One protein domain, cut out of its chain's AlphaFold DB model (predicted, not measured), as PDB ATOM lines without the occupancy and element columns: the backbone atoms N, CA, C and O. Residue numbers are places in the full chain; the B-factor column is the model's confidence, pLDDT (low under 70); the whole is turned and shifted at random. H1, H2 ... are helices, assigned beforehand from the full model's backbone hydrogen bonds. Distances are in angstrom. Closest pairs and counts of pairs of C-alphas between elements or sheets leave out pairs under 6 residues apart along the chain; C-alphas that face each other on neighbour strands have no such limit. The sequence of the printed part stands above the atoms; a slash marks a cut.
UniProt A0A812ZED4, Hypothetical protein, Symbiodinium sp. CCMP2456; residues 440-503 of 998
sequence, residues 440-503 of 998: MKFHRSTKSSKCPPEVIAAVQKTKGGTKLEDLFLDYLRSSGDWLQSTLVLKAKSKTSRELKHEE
ATOM      1  N   MET A 440      31.468   2.045 -55.153       86.88
ATOM      2  CA  MET A 440      32.829   1.548 -54.942       86.88
ATOM      3  C   MET A 440      33.765   2.615 -54.354       86.88
ATOM      4  O   MET A 440      34.646   2.278 -53.557       86.88
ATOM      5  N   LYS A 441      33.561   3.906 -54.655       85.81
ATOM      6  CA  LYS A 441      34.249   5.012 -53.961       85.81
ATOM      7  C   LYS A 441      33.835   5.116 -52.492       85.81
ATOM      8  O   LYS A 441      34.723   5.225 -51.651       85.81
ATOM      9  N   PHE A 442      32.548   4.999 -52.164       89.94
ATOM     10  CA  PHE A 442      32.063   4.927 -50.776       89.94
ATOM     11  C   PHE A 442      32.643   3.724 -50.011       89.94
ATOM     12  O   PHE A 442      33.138   3.855 -48.890       89.94
ATOM     13  N   HIS A 443      32.670   2.543 -50.630       86.25
ATOM     14  CA  HIS A 443      33.207   1.346 -49.985       86.25
ATOM     15  C   HIS A 443      34.737   1.399 -49.792       86.25
ATOM     16  O   HIS A 443      35.274   0.815 -48.849       86.25
ATOM     17  N   ARG A 444      35.456   2.142 -50.647       87.94
ATOM     18  CA  ARG A 444      36.876   2.478 -50.438       87.94
ATOM     19  C   ARG A 444      37.062   3.586 -49.395       87.94
ATOM     20  O   ARG A 444      37.992   3.488 -48.599       87.94
ATOM     21  N   SER A 445      36.202   4.607 -49.360       86.25
ATOM     22  CA  SER A 445      36.317   5.725 -48.412       86.25
ATOM     23  C   SER A 445      36.080   5.264 -46.974       86.25
ATOM     24  O   SER A 445      36.895   5.568 -46.112       86.25
ATOM     25  N   THR A 446      35.072   4.421 -46.734       87.69
ATOM     26  CA  THR A 446      34.782   3.811 -45.419       87.69
ATOM     27  C   THR A 446      35.886   2.878 -44.899       87.69
ATOM     28  O   THR A 446      35.974   2.650 -43.694       87.69
ATOM     29  N   LYS A 447      36.756   2.369 -45.784       87.69
ATOM     30  CA  LYS A 447      37.958   1.576 -45.451       87.69
ATOM     31  C   LYS A 447      39.253   2.400 -45.416       87.69
ATOM     32  O   LYS A 447      40.309   1.854 -45.100       87.69
ATOM     33  N   SER A 448      39.200   3.682 -45.773       88.38
ATOM     34  CA  SER A 448      40.366   4.566 -45.823       88.38
ATOM     35  C   SER A 448      40.824   4.959 -44.421       88.38
ATOM     36  O   SER A 448      40.001   5.223 -43.548       88.38
ATOM     37  N   SER A 449      42.135   5.121 -44.224       84.81
ATOM     38  CA  SER A 449      42.691   5.728 -43.003       84.81
ATOM     39  C   SER A 449      42.290   7.197 -42.811       84.81
ATOM     40  O   SER A 449      42.467   7.735 -41.725       84.81
ATOM     41  N   LYS A 450      41.739   7.840 -43.852       85.25
ATOM     42  CA  LYS A 450      41.161   9.192 -43.798       85.25
ATOM     43  C   LYS A 450      39.666   9.212 -43.436       85.25
ATOM     44  O   LYS A 450      39.071  10.282 -43.435       85.25
ATOM     45  N   CYS A 451      39.042   8.058 -43.192       89.12
ATOM     46  CA  CYS A 451      37.652   7.991 -42.747       89.12
ATOM     47  C   CYS A 451      37.554   8.444 -41.278       89.12
ATOM     48  O   CYS A 451      38.257   7.864 -40.444       89.12
ATOM     49  N   PRO A 452      36.716   9.438 -40.930       89.56
ATOM     50  CA  PRO A 452      36.539   9.864 -39.544       89.56
ATOM     51  C   PRO A 452      36.077   8.703 -38.643       89.56
ATOM     52  O   PRO A 452      35.238   7.893 -39.062       89.56
ATOM     53  N   PRO A 453      36.605   8.582 -37.410       85.75
ATOM     54  CA  PRO A 453      36.324   7.445 -36.533       85.75
ATOM     55  C   PRO A 453      34.835   7.310 -36.174       85.75
ATOM     56  O   PRO A 453      34.362   6.198 -35.947       85.75
ATOM     57  N   GLU A 454      34.079   8.406 -36.196       89.44
ATOM     58  CA  GLU A 454      32.627   8.460 -36.010       89.44
ATOM     59  C   GLU A 454      31.890   7.673 -37.103       89.44
ATOM     60  O   GLU A 454      30.993   6.878 -36.813       89.44
ATOM     61  N   VAL A 455      32.318   7.840 -38.359       88.25
ATOM     62  CA  VAL A 455      31.774   7.126 -39.523       88.25
ATOM     63  C   VAL A 455      32.152   5.649 -39.453       88.25
ATOM     64  O   VAL A 455      31.299   4.789 -39.662       88.25
ATOM     65  N   ILE A 456      33.396   5.326 -39.079       87.62
ATOM     66  CA  ILE A 456      33.827   3.932 -38.872       87.62
ATOM     67  C   ILE A 456      32.984   3.265 -37.771       87.62
ATOM     68  O   ILE A 456      32.519   2.138 -37.949       87.62
ATOM     69  N   ALA A 457      32.740   3.955 -36.653       85.12
ATOM     70  CA  ALA A 457      31.903   3.455 -35.566       85.12
ATOM     71  C   ALA A 457      30.438   3.266 -36.001       85.12
ATOM     72  O   ALA A 457      29.808   2.282 -35.608       85.12
ATOM     73  N   ALA A 458      29.902   4.152 -36.846       85.69
ATOM     74  CA  ALA A 458      28.580   3.986 -37.442       85.69
ATOM     75  C   ALA A 458      28.520   2.764 -38.379       85.69
ATOM     76  O   ALA A 458      27.649   1.919 -38.197       85.69
ATOM     77  N   VAL A 459      29.491   2.595 -39.288       87.06
ATOM     78  CA  VAL A 459      29.627   1.423 -40.188       87.06
ATOM     79  C   VAL A 459      29.809   0.103 -39.418       87.06
ATOM     80  O   VAL A 459      29.457  -0.972 -39.904       87.06
ATOM     81  N   GLN A 460      30.372   0.145 -38.208       83.25
ATOM     82  CA  GLN A 460      30.461  -1.029 -37.336       83.25
ATOM     83  C   GLN A 460      29.141  -1.317 -36.607       83.25
ATOM     84  O   GLN A 460      28.792  -2.486 -36.453       83.25
ATOM     85  N   LYS A 461      28.390  -0.282 -36.203       77.94
ATOM     86  CA  LYS A 461      27.063  -0.413 -35.574       77.94
ATOM     87  C   LYS A 461      25.960  -0.822 -36.559       77.94
ATOM     88  O   LYS A 461      25.086  -1.589 -36.167       77.94
ATOM     89  N   THR A 462      26.009  -0.389 -37.822       74.94
ATOM     90  CA  THR A 462      25.018  -0.766 -38.855       74.94
ATOM     91  C   THR A 462      24.932  -2.275 -39.069       74.94
ATOM     92  O   THR A 462      23.842  -2.790 -39.303       74.94
ATOM     93  N   LYS A 463      26.028  -3.017 -38.844       62.59
ATOM     94  CA  LYS A 463      26.039  -4.494 -38.824       62.59
ATOM     95  C   LYS A 463      25.068  -5.132 -37.816       62.59
ATOM     96  O   LYS A 463      24.895  -6.345 -37.856       62.59
ATOM     97  N   GLY A 464      24.479  -4.347 -36.910       50.06
ATOM     98  CA  GLY A 464      23.506  -4.786 -35.913       50.06
ATOM     99  C   GLY A 464      22.166  -4.039 -35.908       50.06
ATOM    100  O   GLY A 464      21.429  -4.233 -34.945       50.06
ATOM    101  N   GLY A 465      21.824  -3.204 -36.907       46.75
ATOM    102  CA  GLY A 465      20.445  -2.676 -36.996       46.75
ATOM    103  C   GLY A 465      20.185  -1.306 -37.639       46.75
ATOM    104  O   GLY A 465      19.033  -0.883 -37.645       46.75
ATOM    105  N   THR A 466      21.181  -0.603 -38.182       54.12
ATOM    106  CA  THR A 466      20.948   0.598 -39.017       54.12
ATOM    107  C   THR A 466      21.296   0.315 -40.475       54.12
ATOM    108  O   THR A 466      22.224  -0.441 -40.761       54.12
ATOM    109  N   LYS A 467      20.538   0.895 -41.409       77.62
ATOM    110  CA  LYS A 467      20.669   0.606 -42.841       77.62
ATOM    111  C   LYS A 467      21.956   1.213 -43.399       77.62
ATOM    112  O   LYS A 467      22.271   2.375 -43.151       77.62
ATOM    113  N   LEU A 468      22.703   0.427 -44.179       82.69
ATOM    114  CA  LEU A 468      23.902   0.910 -44.878       82.69
ATOM    115  C   LEU A 468      23.548   2.004 -45.906       82.69
ATOM    116  O   LEU A 468      24.362   2.893 -46.159       82.69
ATOM    117  N   GLU A 469      22.315   1.955 -46.423       83.31
ATOM    118  CA  GLU A 469      21.668   2.965 -47.269       83.31
ATOM    119  C   GLU A 469      21.808   4.391 -46.699       83.31
ATOM    120  O   GLU A 469      22.268   5.287 -47.406       83.31
ATOM    121  N   ASP A 470      21.508   4.603 -45.410       86.06
ATOM    122  CA  ASP A 470      21.520   5.939 -44.788       86.06
ATOM    123  C   ASP A 470      22.927   6.563 -44.781       86.06
ATOM    124  O   ASP A 470      23.095   7.758 -45.031       86.06
ATOM    125  N   LEU A 471      23.957   5.742 -44.543       88.00
ATOM    126  CA  LEU A 471      25.359   6.171 -44.587       88.00
ATOM    127  C   LEU A 471      25.819   6.495 -46.009       88.00
ATOM    128  O   LEU A 471      26.624   7.406 -46.198       88.00
ATOM    129  N   PHE A 472      25.325   5.760 -47.007       89.12
ATOM    130  CA  PHE A 472      25.631   6.055 -48.402       89.12
ATOM    131  C   PHE A 472      24.950   7.353 -48.855       89.12
ATOM    132  O   PHE A 472      25.593   8.190 -49.485       89.12
ATOM    133  N   LEU A 473      23.699   7.587 -48.455       87.81
ATOM    134  CA  LEU A 473      22.988   8.837 -48.733       87.81
ATOM    135  C   LEU A 473      23.645  10.052 -48.055       87.81
ATOM    136  O   LEU A 473      23.768  11.100 -48.690       87.81
ATOM    137  N   ASP A 474      24.120   9.931 -46.809       87.31
ATOM    138  CA  ASP A 474      24.875  11.005 -46.139       87.31
ATOM    139  C   ASP A 474      26.212  11.279 -46.860       87.31
ATOM    140  O   ASP A 474      26.543  12.435 -47.121       87.31
ATOM    141  N   TYR A 475      26.933  10.240 -47.306       89.75
ATOM    142  CA  TYR A 475      28.149  10.382 -48.128       89.75
ATOM    143  C   TYR A 475      27.896  11.129 -49.448       89.75
ATOM    144  O   TYR A 475      28.670  12.017 -49.816       89.75
ATOM    145  N   LEU A 476      26.803  10.803 -50.147       88.06
ATOM    146  CA  LEU A 476      26.409  11.450 -51.404       88.06
ATOM    147  C   LEU A 476      26.041  12.923 -51.195       88.06
ATOM    148  O   LEU A 476      26.548  13.786 -51.911       88.06
ATOM    149  N   ARG A 477      25.233  13.227 -50.170       86.56
ATOM    150  CA  ARG A 477      24.884  14.609 -49.780       86.56
ATOM    151  C   ARG A 477      26.118  15.436 -49.419       86.56
ATOM    152  O   ARG A 477      26.174  16.620 -49.733       86.56
ATOM    153  N   SER A 478      27.136  14.794 -48.852       86.62
ATOM    154  CA  SER A 478      28.428  15.407 -48.518       86.62
ATOM    155  C   SER A 478      29.370  15.579 -49.721       86.62
ATOM    156  O   SER A 478      30.542  15.905 -49.543       86.62
ATOM    157  N   SER A 479      28.914  15.301 -50.952       87.75
ATOM    158  CA  SER A 479      29.751  15.259 -52.169       87.75
ATOM    159  C   SER A 479      30.999  14.365 -52.037       87.75
ATOM    160  O   SER A 479      32.012  14.575 -52.705       87.75
ATOM    161  N   GLY A 480      30.931  13.348 -51.172       85.06
ATOM    162  CA  GLY A 480      32.020  12.422 -50.881       85.06
ATOM    163  C   GLY A 480      33.055  12.882 -49.841       85.06
ATOM    164  O   GLY A 480      34.000  12.127 -49.593       85.06
ATOM    165  N   ASP A 481      32.897  14.058 -49.221       88.19
ATOM    166  CA  ASP A 481      33.733  14.510 -48.099       88.19
ATOM    167  C   ASP A 481      33.086  14.171 -46.749       88.19
ATOM    168  O   ASP A 481      32.132  14.809 -46.310       88.19
ATOM    169  N   TRP A 482      33.641  13.183 -46.047       87.62
ATOM    170  CA  TRP A 482      33.150  12.781 -44.729       87.62
ATOM    171  C   TRP A 482      33.223  13.885 -43.662       87.62
ATOM    172  O   TRP A 482      32.520  13.778 -42.666       87.62
ATOM    173  N   LEU A 483      34.011  14.951 -43.836       86.81
ATOM    174  CA  LEU A 483      34.030  16.063 -42.877       86.81
ATOM    175  C   LEU A 483      32.771  16.945 -42.954       86.81
ATOM    176  O   LEU A 483      32.449  17.622 -41.982       86.81
ATOM    177  N   GLN A 484      32.042  16.905 -44.075       88.25
ATOM    178  CA  GLN A 484      30.763  17.605 -44.268       88.25
ATOM    179  C   GLN A 484      29.540  16.718 -43.972       88.25
ATOM    180  O   GLN A 484      28.402  17.178 -44.062       88.25
ATOM    181  N   SER A 485      29.760  15.451 -43.607       91.12
ATOM    182  CA  SER A 485      28.689  14.505 -43.282       91.12
ATOM    183  C   SER A 485      27.940  14.929 -42.029       91.12
ATOM    184  O   SER A 485      28.536  15.340 -41.028       91.12
ATOM    185  N   THR A 486      26.611  14.786 -42.049       84.69
ATOM    186  CA  THR A 486      25.785  15.158 -40.893       84.69
ATOM    187  C   THR A 486      26.125  14.319 -39.666       84.69
ATOM    188  O   THR A 486      25.927  14.776 -38.542       84.69
ATOM    189  N   LEU A 487      26.684  13.124 -39.865       85.88
ATOM    190  CA  LEU A 487      27.173  12.240 -38.816       85.88
ATOM    191  C   LEU A 487      28.407  12.821 -38.105       85.88
ATOM    192  O   LEU A 487      28.435  12.845 -36.876       85.88
ATOM    193  N   VAL A 488      29.375  13.357 -38.854       85.62
ATOM    194  CA  VAL A 488      30.583  13.997 -38.297       85.62
ATOM    195  C   VAL A 488      30.261  15.374 -37.714       85.62
ATOM    196  O   VAL A 488      30.666  15.673 -36.595       85.62
ATOM    197  N   LEU A 489      29.442  16.178 -38.400       81.94
ATOM    198  CA  LEU A 489      29.023  17.502 -37.922       81.94
ATOM    199  C   LEU A 489      28.173  17.438 -36.636       81.94
ATOM    200  O   LEU A 489      28.281  18.319 -35.782       81.94
ATOM    201  N   LYS A 490      27.338  16.402 -36.460       77.88
ATOM    202  CA  LYS A 490      26.555  16.188 -35.222       77.88
ATOM    203  C   LYS A 490      27.349  15.506 -34.114       77.88
ATOM    204  O   LYS A 490      26.979  15.624 -32.942       77.88
ATOM    205  N   ALA A 491      28.427  14.801 -34.443       75.25
ATOM    206  CA  ALA A 491      29.307  14.190 -33.462       75.25
ATOM    207  C   ALA A 491      30.195  15.248 -32.786       75.25
ATOM    208  O   ALA A 491      31.407  15.293 -32.987       75.25
ATOM    209  N   LYS A 492      29.588  16.074 -31.914       63.31
ATOM    210  CA  LYS A 492      30.314  16.872 -30.911       63.31
ATOM    211  C   LYS A 492      31.314  15.951 -30.207       63.31
ATOM    212  O   LYS A 492      30.884  15.092 -29.426       63.31
ATOM    213  N   SER A 493      32.607  16.116 -30.494       62.59
ATOM    214  CA  SER A 493      33.655  15.249 -29.953       62.59
ATOM    215  C   SER A 493      33.627  15.274 -28.427       62.59
ATOM    216  O   SER A 493      33.296  16.298 -27.825       62.59
ATOM    217  N   LYS A 494      33.985  14.152 -27.788       58.50
ATOM    218  CA  LYS A 494      34.029  14.044 -26.320       58.50
ATOM    219  C   LYS A 494      34.844  15.193 -25.715       58.50
ATOM    220  O   LYS A 494      34.350  15.899 -24.846       58.50
ATOM    221  N   THR A 495      36.002  15.476 -26.309       57.56
ATOM    222  CA  THR A 495      36.889  16.590 -25.956       57.56
ATOM    223  C   THR A 495      36.227  17.962 -26.110       57.56
ATOM    224  O   THR A 495      36.456  18.836 -25.287       57.56
ATOM    225  N   SER A 496      35.377  18.175 -27.122       61.94
ATOM    226  CA  SER A 496      34.643  19.439 -27.286       61.94
ATOM    227  C   SER A 496      33.521  19.609 -26.255       61.94
ATOM    228  O   SER A 496      33.258  20.739 -25.848       61.94
ATOM    229  N   ARG A 497      32.896  18.517 -25.788       62.41
ATOM    230  CA  ARG A 497      31.933  18.558 -24.671       62.41
ATOM    231  C   ARG A 497      32.632  18.773 -23.329       62.41
ATOM    232  O   ARG A 497      32.183  19.604 -22.551       62.41
ATOM    233  N   GLU A 498      33.756  18.093 -23.101       55.44
ATOM    234  CA  GLU A 498      34.614  18.256 -21.917       55.44
ATOM    235  C   GLU A 498      35.145  19.699 -21.806       55.44
ATOM    236  O   GLU A 498      35.001  20.325 -20.757       55.44
ATOM    237  N   LEU A 499      35.663  20.269 -22.905       60.88
ATOM    238  CA  LEU A 499      36.133  21.664 -22.984       60.88
ATOM    239  C   LEU A 499      35.027  22.710 -22.790       60.88
ATOM    240  O   LEU A 499      35.319  23.823 -22.370       60.88
ATOM    241  N   LYS A 500      33.772  22.374 -23.106       62.16
ATOM    242  CA  LYS A 500      32.602  23.231 -22.850       62.16
ATOM    243  C   LYS A 500      31.911  22.936 -21.516       62.16
ATOM    244  O   LYS A 500      30.897  23.558 -21.221       62.16
ATOM    245  N   HIS A 501      32.432  21.977 -20.749       55.72
ATOM    246  CA  HIS A 501      31.846  21.466 -19.507       55.72
ATOM    247  C   HIS A 501      30.379  21.002 -19.657       55.72
ATOM    248  O   HIS A 501      29.619  21.012 -18.692       55.72
ATOM    249  N   GLU A 502      29.972  20.570 -20.860       54.56
ATOM    250  CA  GLU A 502      28.571  20.238 -21.171       54.56
ATOM    251  C   GLU A 502      28.105  18.912 -20.527       54.56
ATOM    252  O   GLU A 502      26.917  18.762 -20.262       54.56
ATOM    253  N   GLU A 503      29.001  17.952 -20.250       52.94
ATOM    254  CA  GLU A 503      28.649  16.657 -19.637       52.94
ATOM    255  C   GLU A 503      29.783  16.119 -18.739       52.94
ATOM    256  O   GLU A 503      30.820  15.688 -19.242       52.94
TER     257      GLU A 503
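What this domain is: This is residues 440 to 503 of the 998 residues of the protein "Hypothetical protein" of Symbiodinium sp. CCMP2456 (UniProt A0A812ZED4). Two ten-residue helices, H2 and H3, make a V that is narrowest at the tight link between them, and the short helix H4 sits at the wide end of the V, so that the centres of the three make a triangle. The short helix H1 lies near H3 at one end of the long axis, and at the other end residues 495 to 501, most of them in H5, stick out as a free tail. The printed part has 64 residues with five named helices, in the order H1, H2, H3, H4, H5, and no named strand; the class is all helix. The whole is only just compact, close to loose, with a radius of gyration of the C-alphas of 12.6 A, and it is elongated, spanning 40 by 26 by 21 A.

How they stand to each other: H2, residues 453 to 462, and H3, residues 468 to 477, form a helical hairpin. They only just touch, with 3 pairs of C-alphas within 8 A, the closest being those of Thr 462 and Leu 468, 6.4 A apart. Their lines stand at a steep tilt of 36 degrees, only just more than shallow, and they run opposite ways. H4, residues 486 to 490, touches H2, where the closest C-alphas, those of Glu 454 and Val 488, are 6.3 A apart. H4 is close to H3 but not clearly touching, the closest C-alphas being those of Asp 474 and Thr 486, 6.8 A apart. H1, residues 440 to 445, is also close to H3 but not clearly touching; the closest C-alphas, those of Phe 442 and Phe 472, are 6.9 A apart, and the lines are about perpendicular at 83 degrees. H1 is apart from H2 and from H4. H5, residues 494 to 499, is apart from H1, H2, H3 and H4. In H1, H2, H3, H4 and H5 every O i to N i+4 pair is within hydrogen-bond range.

Where its parts are: H2 measures 14.2 A from C-alpha 453 at (36.324, 7.445, -36.533) to C-alpha 462, and H3 measures 14.6 A from C-alpha 468 to C-alpha 477. H1 begins with C-alpha 440 at (32.829, 1.548, -54.942) and is 8.5 A long. H4 is 5.8 A long. H5 is 8.6 A long and ends with C-alpha 499 at (36.133, 21.664, -22.984).

The domain as a whole: The two C-alphas farthest apart are those of Met 440 and His 501, at 40.7 A. The printed part has no cut. The links from H2 to H3 and from H4 to H5 are tight, those from H1 to H2 and from H3 to H4 are short, and no link is long. The mean pLDDT of the printed part is 78.8; residues 463 to 466 and 492 to 503 are under 70, and H5 has a mean of 59.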